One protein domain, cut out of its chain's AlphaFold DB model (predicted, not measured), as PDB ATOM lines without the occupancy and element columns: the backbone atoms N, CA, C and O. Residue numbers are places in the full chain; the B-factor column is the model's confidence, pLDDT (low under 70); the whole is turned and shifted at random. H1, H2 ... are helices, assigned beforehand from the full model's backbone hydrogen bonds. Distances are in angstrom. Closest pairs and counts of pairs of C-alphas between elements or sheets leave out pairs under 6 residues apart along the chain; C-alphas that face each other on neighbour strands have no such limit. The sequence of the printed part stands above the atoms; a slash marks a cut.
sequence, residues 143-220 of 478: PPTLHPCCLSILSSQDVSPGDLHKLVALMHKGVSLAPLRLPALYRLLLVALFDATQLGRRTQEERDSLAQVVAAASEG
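This is residues 143 to 220 of the 478 residues of the protein "Hypothetical protein" of Chrysotila carterae (UniProt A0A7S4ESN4). Two helical hairpins, H1 with H2 and H4 with H5, pack on each other crosswise, H1 on H4 and H2 on H5, so that the four helices follow one another round a four-sided ring. The short helix H3 lies between the hairpins along the chain and packs on the last residue of H5, while the link of residues 195 to 203 makes the turn of the second hairpin. The printed part has 78 residues with five named helices, in the order H1, H2, H3, H4, H5, and no named strand; the class is all helix. The whole is compact, with a radius of gyration of the C-alphas of 11.3 A and spans of 32 by 23 by 22 A.

H1 is residues 147 to 156, 14.1 A from first to last C-alpha, and begins at C-alpha 147 at (13.176, 19.669, 2.258). H2 is residues 161 to 172, 16.6 A long. H3 is residues 178 to 181, 5.6 A long. H4 is residues 183 to 194, 15.9 A long, with C-alpha 183 at (0.148, 26.938, 6.075). H5, the longest helix, is residues 204 to 217, 19.8 A long, and ends at C-alpha 217 at (-1.104, 16.581, 1.192).

H5 is the hub and touches H2, H3 and H4. H4 and H5 form a hairpin, at a shallow tilt of 29 degrees and opposite ways; their closest C-alphas, of Leu 193 and Arg 207, are 6.3 A apart. H2 touches H5 at a steep tilt of 50 degrees, the same way, with the C-alphas of Val 168 and Val 213 closest at 6.6 A. H3 touches H5 at residue 217 alone of H5, where the closest C-alphas, of Ala 178 and Ala 217, are 5.2 A apart. H1 and H2 form the other hairpin, at a shallow tilt of 30 degrees and opposite ways; H2 touches H1 with residues 163 to 167 alone, and the closest C-alphas, of Cys 149 and Asp 163, are 5.5 A apart. H4 touches H1 with residues 184 to 188 alone, at a steep tilt of 66 degrees, the same way; the C-alphas of Leu 154 and Leu 185 are closest at 6.6 A. H1 and H5 are apart, and so are H2 and H4. In H1, H2, H4 and H5 every O i to N i+4 pair is within hydrogen-bond range; H3 is too short for such a pair.

The two C-alphas farthest apart, of Pro 144 and Gly 200, are 32.9 A from each other. The printed part has no cut. The links H1 to H2, H2 to H3 and H3 to H4 are tight, and H4 to H5, with 9 residues, is short. The mean pLDDT of the printed part is 93.9, and residue 220 alone is under 70.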
ATOM      1  N   PRO A 143      11.011  15.594   5.418       91.88
ATOM      2  CA  PRO A 143      12.137  14.679   5.328       91.88
ATOM      3  C   PRO A 143      13.232  15.274   4.423       91.88
ATOM      4  O   PRO A 143      12.927  16.094   3.549       91.88
ATOM      5  N   PRO A 144      14.501  14.845   4.557       93.88
ATOM      6  CA  PRO A 144      15.618  15.386   3.773       93.88
ATOM      7  C   PRO A 144      15.402  15.351   2.253       93.88
ATOM      8  O   PRO A 144      15.938  16.186   1.532       93.88
ATOM      9  N   THR A 145      14.593  14.408   1.764       95.12
ATOM     10  CA  THR A 145      14.211  14.276   0.352       95.12
ATOM     11  C   THR A 145      13.232  15.356  -0.115       95.12
ATOM     12  O   THR A 145      13.304  15.787  -1.264       95.12
ATOM     13  N   LEU A 146      12.335  15.811   0.764       95.62
ATOM     14  CA  LEU A 146      11.303  16.811   0.479       95.62
ATOM     15  C   LEU A 146      11.778  18.238   0.795       95.62
ATOM     16  O   LEU A 146      11.354  19.193   0.146       95.62
ATOM     17  N   HIS A 147      12.693  18.382   1.759       95.56
ATOM     18  CA  HIS A 147      13.176  19.669   2.258       95.56
ATOM     19  C   HIS A 147      13.663  20.636   1.154       95.56
ATOM     20  O   HIS A 147      13.277  21.805   1.203       95.56
ATOM     21  N   PRO A 148      14.446  20.216   0.134       96.56
ATOM     22  CA  PRO A 148      14.865  21.117  -0.940       96.56
ATOM     23  C   PRO A 148      13.695  21.676  -1.754       96.56
ATOM     24  O   PRO A 148      13.731  22.846  -2.117       96.56
ATOM     25  N   CYS A 149      12.653  20.872  -2.002       97.44
ATOM     26  CA  CYS A 149      11.467  21.309  -2.745       97.44
ATOM     27  C   CYS A 149      10.663  22.319  -1.919       97.44
ATOM     28  O   CYS A 149      10.319  23.384  -2.419       97.44
ATOM     29  N   CYS A 150      10.435  22.040  -0.628       97.31
ATOM     30  CA  CYS A 150       9.764  22.982   0.271       97.31
ATOM     31  C   CYS A 150      10.510  24.319   0.358       97.31
ATOM     32  O   CYS A 150       9.897  25.379   0.293       97.31
ATOM     33  N   LEU A 151      11.839  24.274   0.493       96.81
ATOM     34  CA  LEU A 151      12.651  25.484   0.561       96.81
ATOM     35  C   LEU A 151      12.627  26.251  -0.767       96.81
ATOM     36  O   LEU A 151      12.541  27.476  -0.732       96.81
ATOM     37  N   SER A 152      12.677  25.544  -1.902       97.50
ATOM     38  CA  SER A 152      12.534  26.133  -3.239       97.50
ATOM     39  C   SER A 152      11.216  26.897  -3.348       97.50
ATOM     40  O   SER A 152      11.255  28.105  -3.540       97.50
ATOM     41  N   ILE A 153      10.085  26.232  -3.077       97.69
ATOM     42  CA  ILE A 153       8.729  26.804  -3.156       97.69
ATOM     43  C   ILE A 153       8.577  28.037  -2.254       97.69
ATOM     44  O   ILE A 153       8.055  29.060  -2.689       97.69
ATOM     45  N   LEU A 154       9.052  27.972  -1.003       96.81
ATOM     46  CA  LEU A 154       8.998  29.121  -0.091       96.81
ATOM     47  C   LEU A 154       9.877  30.284  -0.568       96.81
ATOM     48  O   LEU A 154       9.492  31.437  -0.410       96.81
ATOM     49  N   SER A 155      11.039  29.996  -1.153       96.12
ATOM     50  CA  SER A 155      11.969  31.037  -1.607       96.12
ATOM     51  C   SER A 155      11.511  31.695  -2.911       96.12
ATOM     52  O   SER A 155      11.682  32.898  -3.076       96.12
ATOM     53  N   SER A 156      10.937  30.923  -3.839       96.38
ATOM     54  CA  SER A 156      10.393  31.424  -5.108       96.38
ATOM     55  C   SER A 156       9.006  32.045  -4.964       96.38
ATOM     56  O   SER A 156       8.601  32.788  -5.853       96.38
ATOM     57  N   GLN A 157       8.278  31.724  -3.885       95.44
ATOM     58  CA  GLN A 157       6.852  32.036  -3.722       95.44
ATOM     59  C   GLN A 157       5.988  31.477  -4.871       95.44
ATOM     60  O   GLN A 157       4.922  32.008  -5.176       95.44
ATOM     61  N   ASP A 158       6.446  30.400  -5.518       95.69
ATOM     62  CA  ASP A 158       5.747  29.725  -6.616       95.69
ATOM     63  C   ASP A 158       6.199  28.262  -6.725       95.69
ATOM     64  O   ASP A 158       7.317  27.899  -6.351       95.69
ATOM     65  N   VAL A 159       5.342  27.405  -7.271       96.56
ATOM     66  CA  VAL A 159       5.629  25.983  -7.468       96.56
ATOM     67  C   VAL A 159       6.204  25.776  -8.861       96.56
ATOM     68  O   VAL A 159       5.462  25.678  -9.844       96.56
ATOM     69  N   SER A 160       7.532  25.701  -8.954       96.50
ATOM     70  CA  SER A 160       8.195  25.468 -10.236       96.50
ATOM     71  C   SER A 160       7.801  24.101 -10.831       96.50
ATOM     72  O   SER A 160       7.547  23.154 -10.078       96.50
ATOM     73  N   PRO A 161       7.802  23.937 -12.168       96.31
ATOM     74  CA  PRO A 161       7.532  22.640 -12.794       96.31
ATOM     75  C   PRO A 161       8.491  21.537 -12.318       96.31
ATOM     76  O   PRO A 161       8.096  20.380 -12.177       96.31
ATOM     77  N   GLY A 162       9.747  21.894 -12.022       97.19
ATOM     78  CA  GLY A 162      10.749  20.966 -11.496       97.19
ATOM     79  C   GLY A 162      10.465  20.519 -10.061       97.19
ATOM     80  O   GLY A 162      10.671  19.347  -9.739       97.19
ATOM     81  N   ASP A 163       9.970  21.418  -9.207       97.75
ATOM     82  CA  ASP A 163       9.527  21.059  -7.856       97.75
ATOM     83  C   ASP A 163       8.285  20.170  -7.923       97.75
ATOM     84  O   ASP A 163       8.244  19.132  -7.268       97.75
ATOM     85  N   LEU A 164       7.328  20.495  -8.796       97.62
ATOM     86  CA  LEU A 164       6.122  19.695  -9.005       97.62
ATOM     87  C   LEU A 164       6.435  18.254  -9.436       97.62
ATOM     88  O   LEU A 164       5.954  17.310  -8.809       97.62
ATOM     89  N   HIS A 165       7.298  18.068 -10.440       97.25
ATOM     90  CA  HIS A 165       7.726  16.735 -10.880       97.25
ATOM     91  C   HIS A 165       8.375  15.932  -9.746       97.25
ATOM     92  O   HIS A 165       8.116  14.736  -9.596       97.25
ATOM     93  N   LYS A 166       9.204  16.577  -8.915       97.44
ATOM     94  CA  LYS A 166       9.817  15.924  -7.749       97.44
ATOM     95  C   LYS A 166       8.775  15.547  -6.701       97.44
ATOM     96  O   LYS A 166       8.852  14.441  -6.173       97.44
ATOM     97  N   LEU A 167       7.810  16.421  -6.413       97.75
ATOM     98  CA  LEU A 167       6.728  16.143  -5.465       97.75
ATOM     99  C   LEU A 167       5.889  14.943  -5.912       97.75
ATOM    100  O   LEU A 167       5.682  14.026  -5.121       97.75
ATOM    101  N   VAL A 168       5.494  14.894  -7.186       97.38
ATOM    102  CA  VAL A 168       4.766  13.757  -7.771       97.38
ATOM    103  C   VAL A 168       5.607  12.477  -7.720       97.38
ATOM    104  O   VAL A 168       5.117  11.418  -7.331       97.38
ATOM    105  N   ALA A 169       6.903  12.553  -8.035       97.50
ATOM    106  CA  ALA A 169       7.794  11.397  -7.947       97.50
ATOM    107  C   ALA A 169       7.966  10.882  -6.506       97.50
ATOM    108  O   ALA A 169       8.044   9.673  -6.293       97.50
ATOM    109  N   LEU A 170       8.035  11.772  -5.511       96.44
ATOM    110  CA  LEU A 170       8.093  11.407  -4.092       96.44
ATOM    111  C   LEU A 170       6.773  10.785  -3.621       96.44
ATOM    112  O   LEU A 170       6.792   9.767  -2.932       96.44
ATOM    113  N   MET A 171       5.646  11.342  -4.058       95.50
ATOM    114  CA  MET A 171       4.307  10.819  -3.797       95.50
ATOM    115  C   MET A 171       4.144   9.385  -4.318       95.50
ATOM    116  O   MET A 171       3.721   8.509  -3.570       95.50
ATOM    117  N   HIS A 172       4.552   9.108  -5.562       94.62
ATOM    118  CA  HIS A 172       4.521   7.751  -6.129       94.62
ATOM    119  C   HIS A 172       5.470   6.772  -5.425       94.62
ATOM    120  O   HIS A 172       5.234   5.568  -5.433       94.62
ATOM    121  N   LYS A 173       6.531   7.276  -4.784       95.56
ATOM    122  CA  LYS A 173       7.429   6.478  -3.936       95.56
ATOM    123  C   LYS A 173       6.872   6.231  -2.528       95.56
ATOM    124  O   LYS A 173       7.580   5.658  -1.705       95.56
ATOM    125  N   GLY A 174       5.651   6.681  -2.231       92.94
ATOM    126  CA  GLY A 174       5.030   6.543  -0.914       92.94
ATOM    127  C   GLY A 174       5.610   7.479   0.149       92.94
ATOM    128  O   GLY A 174       5.427   7.244   1.340       92.94
ATOM    129  N   VAL A 175       6.330   8.538  -0.245       93.38
ATOM    130  CA  VAL A 175       6.823   9.538   0.712       93.38
ATOM    131  C   VAL A 175       5.651  10.401   1.166       93.38
ATOM    132  O   VAL A 175       4.973  11.017   0.343       93.38
ATOM    133  N   SER A 176       5.439  10.481   2.482       92.38
ATOM    134  CA  SER A 176       4.393  11.328   3.058       92.38
ATOM    135  C   SER A 176       4.606  12.798   2.695       92.38
ATOM    136  O   SER A 176       5.667  13.376   2.944       92.38
ATOM    137  N   LEU A 177       3.562  13.409   2.134       94.94
ATOM    138  CA  LEU A 177       3.512  14.833   1.806       94.94
ATOM    139  C   LEU A 177       2.861  15.678   2.913       94.94
ATOM    140  O   LEU A 177       2.597  16.858   2.701       94.94
ATOM    141  N   ALA A 178       2.649  15.120   4.112       91.81
ATOM    142  CA  ALA A 178       2.117  15.858   5.261       91.81
ATOM    143  C   ALA A 178       2.857  17.182   5.574       91.81
ATOM    144  O   ALA A 178       2.184  18.155   5.909       91.81
ATOM    145  N   PRO A 179       4.191  17.307   5.398       94.12
ATOM    146  CA  PRO A 179       4.897  18.581   5.572       94.12
ATOM    147  C   PRO A 179       4.407  19.720   4.665       94.12
ATOM    148  O   PRO A 179       4.595  20.890   4.992       94.12
ATOM    149  N   LEU A 180       3.753  19.413   3.538       95.62
ATOM    150  CA  LEU A 180       3.145  20.426   2.671       95.62
ATOM    151  C   LEU A 180       1.904  21.081   3.298       95.62
ATOM    152  O   LEU A 180       1.461  22.105   2.791       95.62
ATOM    153  N   ARG A 181       1.373  20.547   4.410       92.25
ATOM    154  CA  ARG A 181       0.289  21.170   5.194       92.25
ATOM    155  C   ARG A 181       0.721  22.396   5.981       92.25
ATOM    156  O   ARG A 181      -0.129  23.066   6.564       92.25
ATOM    157  N   LEU A 182       2.021  22.685   6.051       93.12
ATOM    158  CA  LEU A 182       2.471  23.927   6.666       93.12
ATOM    159  C   LEU A 182       1.773  25.104   5.966       93.12
ATOM    160  O   LEU A 182       1.850  25.172   4.737       93.12
ATOM    161  N   PRO A 183       1.085  26.005   6.696       92.44
ATOM    162  CA  PRO A 183       0.148  26.938   6.075       92.44
ATOM    163  C   PRO A 183       0.757  27.783   4.952       92.44
ATOM    164  O   PRO A 183       0.113  27.959   3.919       92.44
ATOM    165  N   ALA A 184       2.009  28.232   5.091       93.62
ATOM    166  CA  ALA A 184       2.706  28.966   4.037       93.62
ATOM    167  C   ALA A 184       2.904  28.134   2.755       93.62
ATOM    168  O   ALA A 184       2.660  28.630   1.658       93.62
ATOM    169  N   LEU A 185       3.304  26.863   2.876       96.19
ATOM    170  CA  LEU A 185       3.459  25.957   1.730       96.19
ATOM    171  C   LEU A 185       2.110  25.612   1.108       96.19
ATOM    172  O   LEU A 185       1.956  25.670  -0.109       96.19
ATOM    173  N   TYR A 186       1.132  25.275   1.945       95.44
ATOM    174  CA  TYR A 186      -0.188  24.872   1.488       95.44
ATOM    175  C   TYR A 186      -0.894  26.010   0.750       95.44
ATOM    176  O   TYR A 186      -1.463  25.805  -0.320       95.44
ATOM    177  N   ARG A 187      -0.774  27.239   1.266       94.06
ATOM    178  CA  ARG A 187      -1.252  28.445   0.586       94.06
ATOM    179  C   ARG A 187      -0.598  28.610  -0.782       94.06
ATOM    180  O   ARG A 187      -1.312  28.880  -1.736       94.06
ATOM    181  N   LEU A 188       0.718  28.429  -0.902       96.00
ATOM    182  CA  LEU A 188       1.412  28.535  -2.191       96.00
ATOM    183  C   LEU A 188       0.973  27.455  -3.187       96.00
ATOM    184  O   LEU A 188       0.848  27.751  -4.371       96.00
ATOM    185  N   LEU A 189       0.684  26.234  -2.727       96.75
ATOM    186  CA  LEU A 189       0.112  25.183  -3.576       96.75
ATOM    187  C   LEU A 189      -1.281  25.569  -4.084       96.75
ATOM    188  O   LEU A 189      -1.558  25.423  -5.272       96.75
ATOM    189  N   LEU A 190      -2.141  26.096  -3.207       95.44
ATOM    190  CA  LEU A 190      -3.478  26.553  -3.589       95.44
ATOM    191  C   LEU A 190      -3.431  27.765  -4.521       95.44
ATOM    192  O   LEU A 190      -4.173  27.795  -5.495       95.44
ATOM    193  N   VAL A 191      -2.539  28.726  -4.275       94.00
ATOM    194  CA  VAL A 191      -2.302  29.868  -5.171       94.00
ATOM    195  C   VAL A 191      -1.804  29.371  -6.528       94.00
ATOM    196  O   VAL A 191      -2.361  29.745  -7.550       94.00
ATOM    197  N   ALA A 192      -0.823  28.467  -6.570       94.81
ATOM    198  CA  ALA A 192      -0.339  27.895  -7.826       94.81
ATOM    199  C   ALA A 192      -1.434  27.149  -8.611       94.81
ATOM    200  O   ALA A 192      -1.371  27.097  -9.839       94.81
ATOM    201  N   LEU A 193      -2.414  26.576  -7.904       95.06
ATOM    202  CA  LEU A 193      -3.503  25.791  -8.476       95.06
ATOM    203  C   LEU A 193      -4.697  26.650  -8.932       95.06
ATOM    204  O   LEU A 193      -5.233  26.404 -10.006       95.06
ATOM    205  N   PHE A 194      -5.098  27.651  -8.146       94.31
ATOM    206  CA  PHE A 194      -6.339  28.415  -8.334       94.31
ATOM    207  C   PHE A 194      -6.141  29.887  -8.704       94.31
ATOM    208  O   PHE A 194      -7.111  30.556  -9.065       94.31
ATOM    209  N   ASP A 195      -4.926  30.431  -8.630       89.12
ATOM    210  CA  ASP A 195      -4.719  31.833  -8.976       89.12
ATOM    211  C   ASP A 195      -5.007  32.093 -10.460       89.12
ATOM    212  O   ASP A 195      -4.454  31.462 -11.366       89.12
ATOM    213  N   ALA A 196      -5.845  33.096 -10.712       83.81
ATOM    214  CA  ALA A 196      -6.291  33.459 -12.049       83.81
ATOM    215  C   ALA A 196      -5.143  33.900 -12.972       83.81
ATOM    216  O   ALA A 196      -5.296  33.874 -14.192       83.81
ATOM    217  N   THR A 197      -3.996  34.348 -12.439       83.31
ATOM    218  CA  THR A 197      -2.831  34.681 -13.285       83.31
ATOM    219  C   THR A 197      -2.095  33.431 -13.766       83.31
ATOM    220  O   THR A 197      -1.509  33.444 -14.851       83.31
ATOM    221  N   GLN A 198      -2.146  32.356 -12.976       83.62
ATOM    222  CA  GLN A 198      -1.407  31.119 -13.202       83.62
ATOM    223  C   GLN A 198      -2.224  30.089 -13.982       83.62
ATOM    224  O   GLN A 198      -1.649  29.338 -14.770       83.62
ATOM    225  N   LEU A 199      -3.555  30.095 -13.838       83.50
ATOM    226  CA  LEU A 199      -4.459  29.174 -14.540       83.50
ATOM    227  C   LEU A 199      -4.279  29.198 -16.067       83.50
ATOM    228  O   LEU A 199      -4.331  28.148 -16.696       83.50
ATOM    229  N   GLY A 200      -4.003  30.365 -16.657       81.12
ATOM    230  CA  GLY A 200      -3.727  30.485 -18.096       81.12
ATOM    231  C   GLY A 200      -2.282  30.175 -18.510       81.12
ATOM    232  O   GLY A 200      -1.998  30.100 -19.702       81.12
ATOM    233  N   ARG A 201      -1.351  30.044 -17.555       87.50
ATOM    234  CA  ARG A 201       0.082  29.814 -17.818       87.50
ATOM    235  C   ARG A 201       0.482  28.348 -17.703       87.50
ATOM    236  O   ARG A 201       1.405  27.930 -18.396       87.50
ATOM    237  N   ARG A 202      -0.175  27.598 -16.817       90.94
ATOM    238  CA  ARG A 202       0.127  26.186 -16.554       90.94
ATOM    239  C   ARG A 202      -0.575  25.276 -17.552       90.94
ATOM    240  O   ARG A 202      -1.702  25.541 -17.970       90.94
ATOM    241  N   THR A 203       0.073  24.173 -17.911       93.81
ATOM    242  CA  THR A 203      -0.564  23.148 -18.751       93.81
ATOM    243  C   THR A 203      -1.644  22.398 -17.962       93.81
ATOM    244  O   THR A 203      -1.659  22.412 -16.729       93.81
ATOM    245  N   GLN A 204      -2.563  21.713 -18.654       92.25
ATOM    246  CA  GLN A 204      -3.544  20.847 -17.981       92.25
ATOM    247  C   GLN A 204      -2.855  19.774 -17.125       92.25
ATOM    248  O   GLN A 204      -3.246  19.553 -15.986       92.25
ATOM    249  N   GLU A 205      -1.780  19.175 -17.639       94.88
ATOM    250  CA  GLU A 205      -1.007  18.144 -16.940       94.88
ATOM    251  C   GLU A 205      -0.359  18.670 -15.647       94.88
ATOM    252  O   GLU A 205      -0.356  17.985 -14.620       94.88
ATOM    253  N   GLU A 206       0.145  19.908 -15.658       95.38
ATOM    254  CA  GLU A 206       0.669  20.563 -14.456       95.38
ATOM    255  C   GLU A 206      -0.436  20.839 -13.431       95.38
ATOM    256  O   GLU A 206      -0.223  20.642 -12.233       95.38
ATOM    257  N   ARG A 207      -1.626  21.260 -13.882       94.81
ATOM    258  CA  ARG A 207      -2.791  21.472 -13.006       94.81
ATOM    259  C   ARG A 207      -3.256  20.166 -12.367       94.81
ATOM    260  O   ARG A 207      -3.434  20.119 -11.152       94.81
ATOM    261  N   ASP A 208      -3.361  19.095 -13.149       95.75
ATOM    262  CA  ASP A 208      -3.697  17.757 -12.654       95.75
ATOM    263  C   ASP A 208      -2.658  17.242 -11.649       95.75
ATOM    264  O   ASP A 208      -3.009  16.693 -10.602       95.75
ATOM    265  N   SER A 209      -1.372  17.453 -11.932       97.00
ATOM    266  CA  SER A 209      -0.277  17.077 -11.033       97.00
ATOM    267  C   SER A 209      -0.327  17.851  -9.714       97.00
ATOM    268  O   SER A 209      -0.154  17.268  -8.643       97.00
ATOM    269  N   LEU A 210      -0.604  19.158  -9.759       96.81
ATOM    270  CA  LEU A 210      -0.786  19.978  -8.559       96.81
ATOM    271  C   LEU A 210      -2.006  19.532  -7.752       96.81
ATOM    272  O   LEU A 210      -1.903  19.401  -6.533       96.81
ATOM    273  N   ALA A 211      -3.132  19.253  -8.410       97.06
ATOM    274  CA  ALA A 211      -4.336  18.757  -7.751       97.06
ATOM    275  C   ALA A 211      -4.071  17.423  -7.033       97.06
ATOM    276  O   ALA A 211      -4.486  17.249  -5.887       97.06
ATOM    277  N   GLN A 212      -3.301  16.515  -7.645       96.56
ATOM    278  CA  GLN A 212      -2.869  15.268  -7.003       96.56
ATOM    279  C   GLN A 212      -1.998  15.515  -5.768       96.56
ATOM    280  O   GLN A 212      -2.201  14.861  -4.743       96.56
ATOM    281  N   VAL A 213      -1.054  16.459  -5.844       97.06
ATOM    282  CA  VAL A 213      -0.189  16.836  -4.716       97.06
ATOM    283  C   VAL A 213      -1.001  17.458  -3.579       97.06
ATOM    284  O   VAL A 213      -0.788  17.098  -2.423       97.06
ATOM    285  N   VAL A 214      -1.953  18.348  -3.879       96.75
ATOM    286  CA  VAL A 214      -2.844  18.959  -2.878       96.75
ATOM    287  C   VAL A 214      -3.738  17.903  -2.229       96.75
ATOM    288  O   VAL A 214      -3.864  17.882  -1.002       96.75
ATOM    289  N   ALA A 215      -4.311  16.991  -3.018       95.75
ATOM    290  CA  ALA A 215      -5.118  15.893  -2.499       95.75
ATOM    291  C   ALA A 215      -4.295  14.989  -1.567       95.75
ATOM    292  O   ALA A 215      -4.711  14.753  -0.436       95.75
ATOM    293  N   ALA A 216      -3.090  14.584  -1.985       94.12
ATOM    294  CA  ALA A 216      -2.163  13.780  -1.182       94.12
ATOM    295  C   ALA A 216      -1.735  14.483   0.112       94.12
ATOM    296  O   ALA A 216      -1.692  13.887   1.187       94.12
ATOM    297  N   ALA A 217      -1.436  15.782   0.025       93.88
ATOM    298  CA  ALA A 217      -1.104  16.581   1.192       93.88
ATOM    299  C   ALA A 217      -2.263  16.602   2.198       93.88
ATOM    300  O   ALA A 217      -1.995  16.669   3.391       93.88
ATOM    301  N   SER A 218      -3.519  16.473   1.759       91.62
ATOM    302  CA  SER A 218      -4.726  16.595   2.591       91.62
ATOM    303  C   SER A 218      -5.199  15.283   3.255       91.62
ATOM    304  O   SER A 218      -6.106  15.321   4.077       91.62
ATOM    305  N   GLU A 219      -4.600  14.122   2.953       84.38
ATOM    306  CA  GLU A 219      -5.125  12.803   3.383       84.38
ATOM    307  C   GLU A 219      -5.040  12.512   4.894       84.38
ATOM    308  O   GLU A 219      -5.877  11.814   5.452       84.38
ATOM    309  N   GLY A 220      -4.045  13.043   5.590       66.38
ATOM    310  CA  GLY A 220      -3.731  12.660   6.975       66.38
ATOM    311  C   GLY A 220      -4.463  13.447   8.061       66.38
ATOM    312  O   GLY A 220      -3.931  13.536   9.162       66.38
TER     313      GLY A 220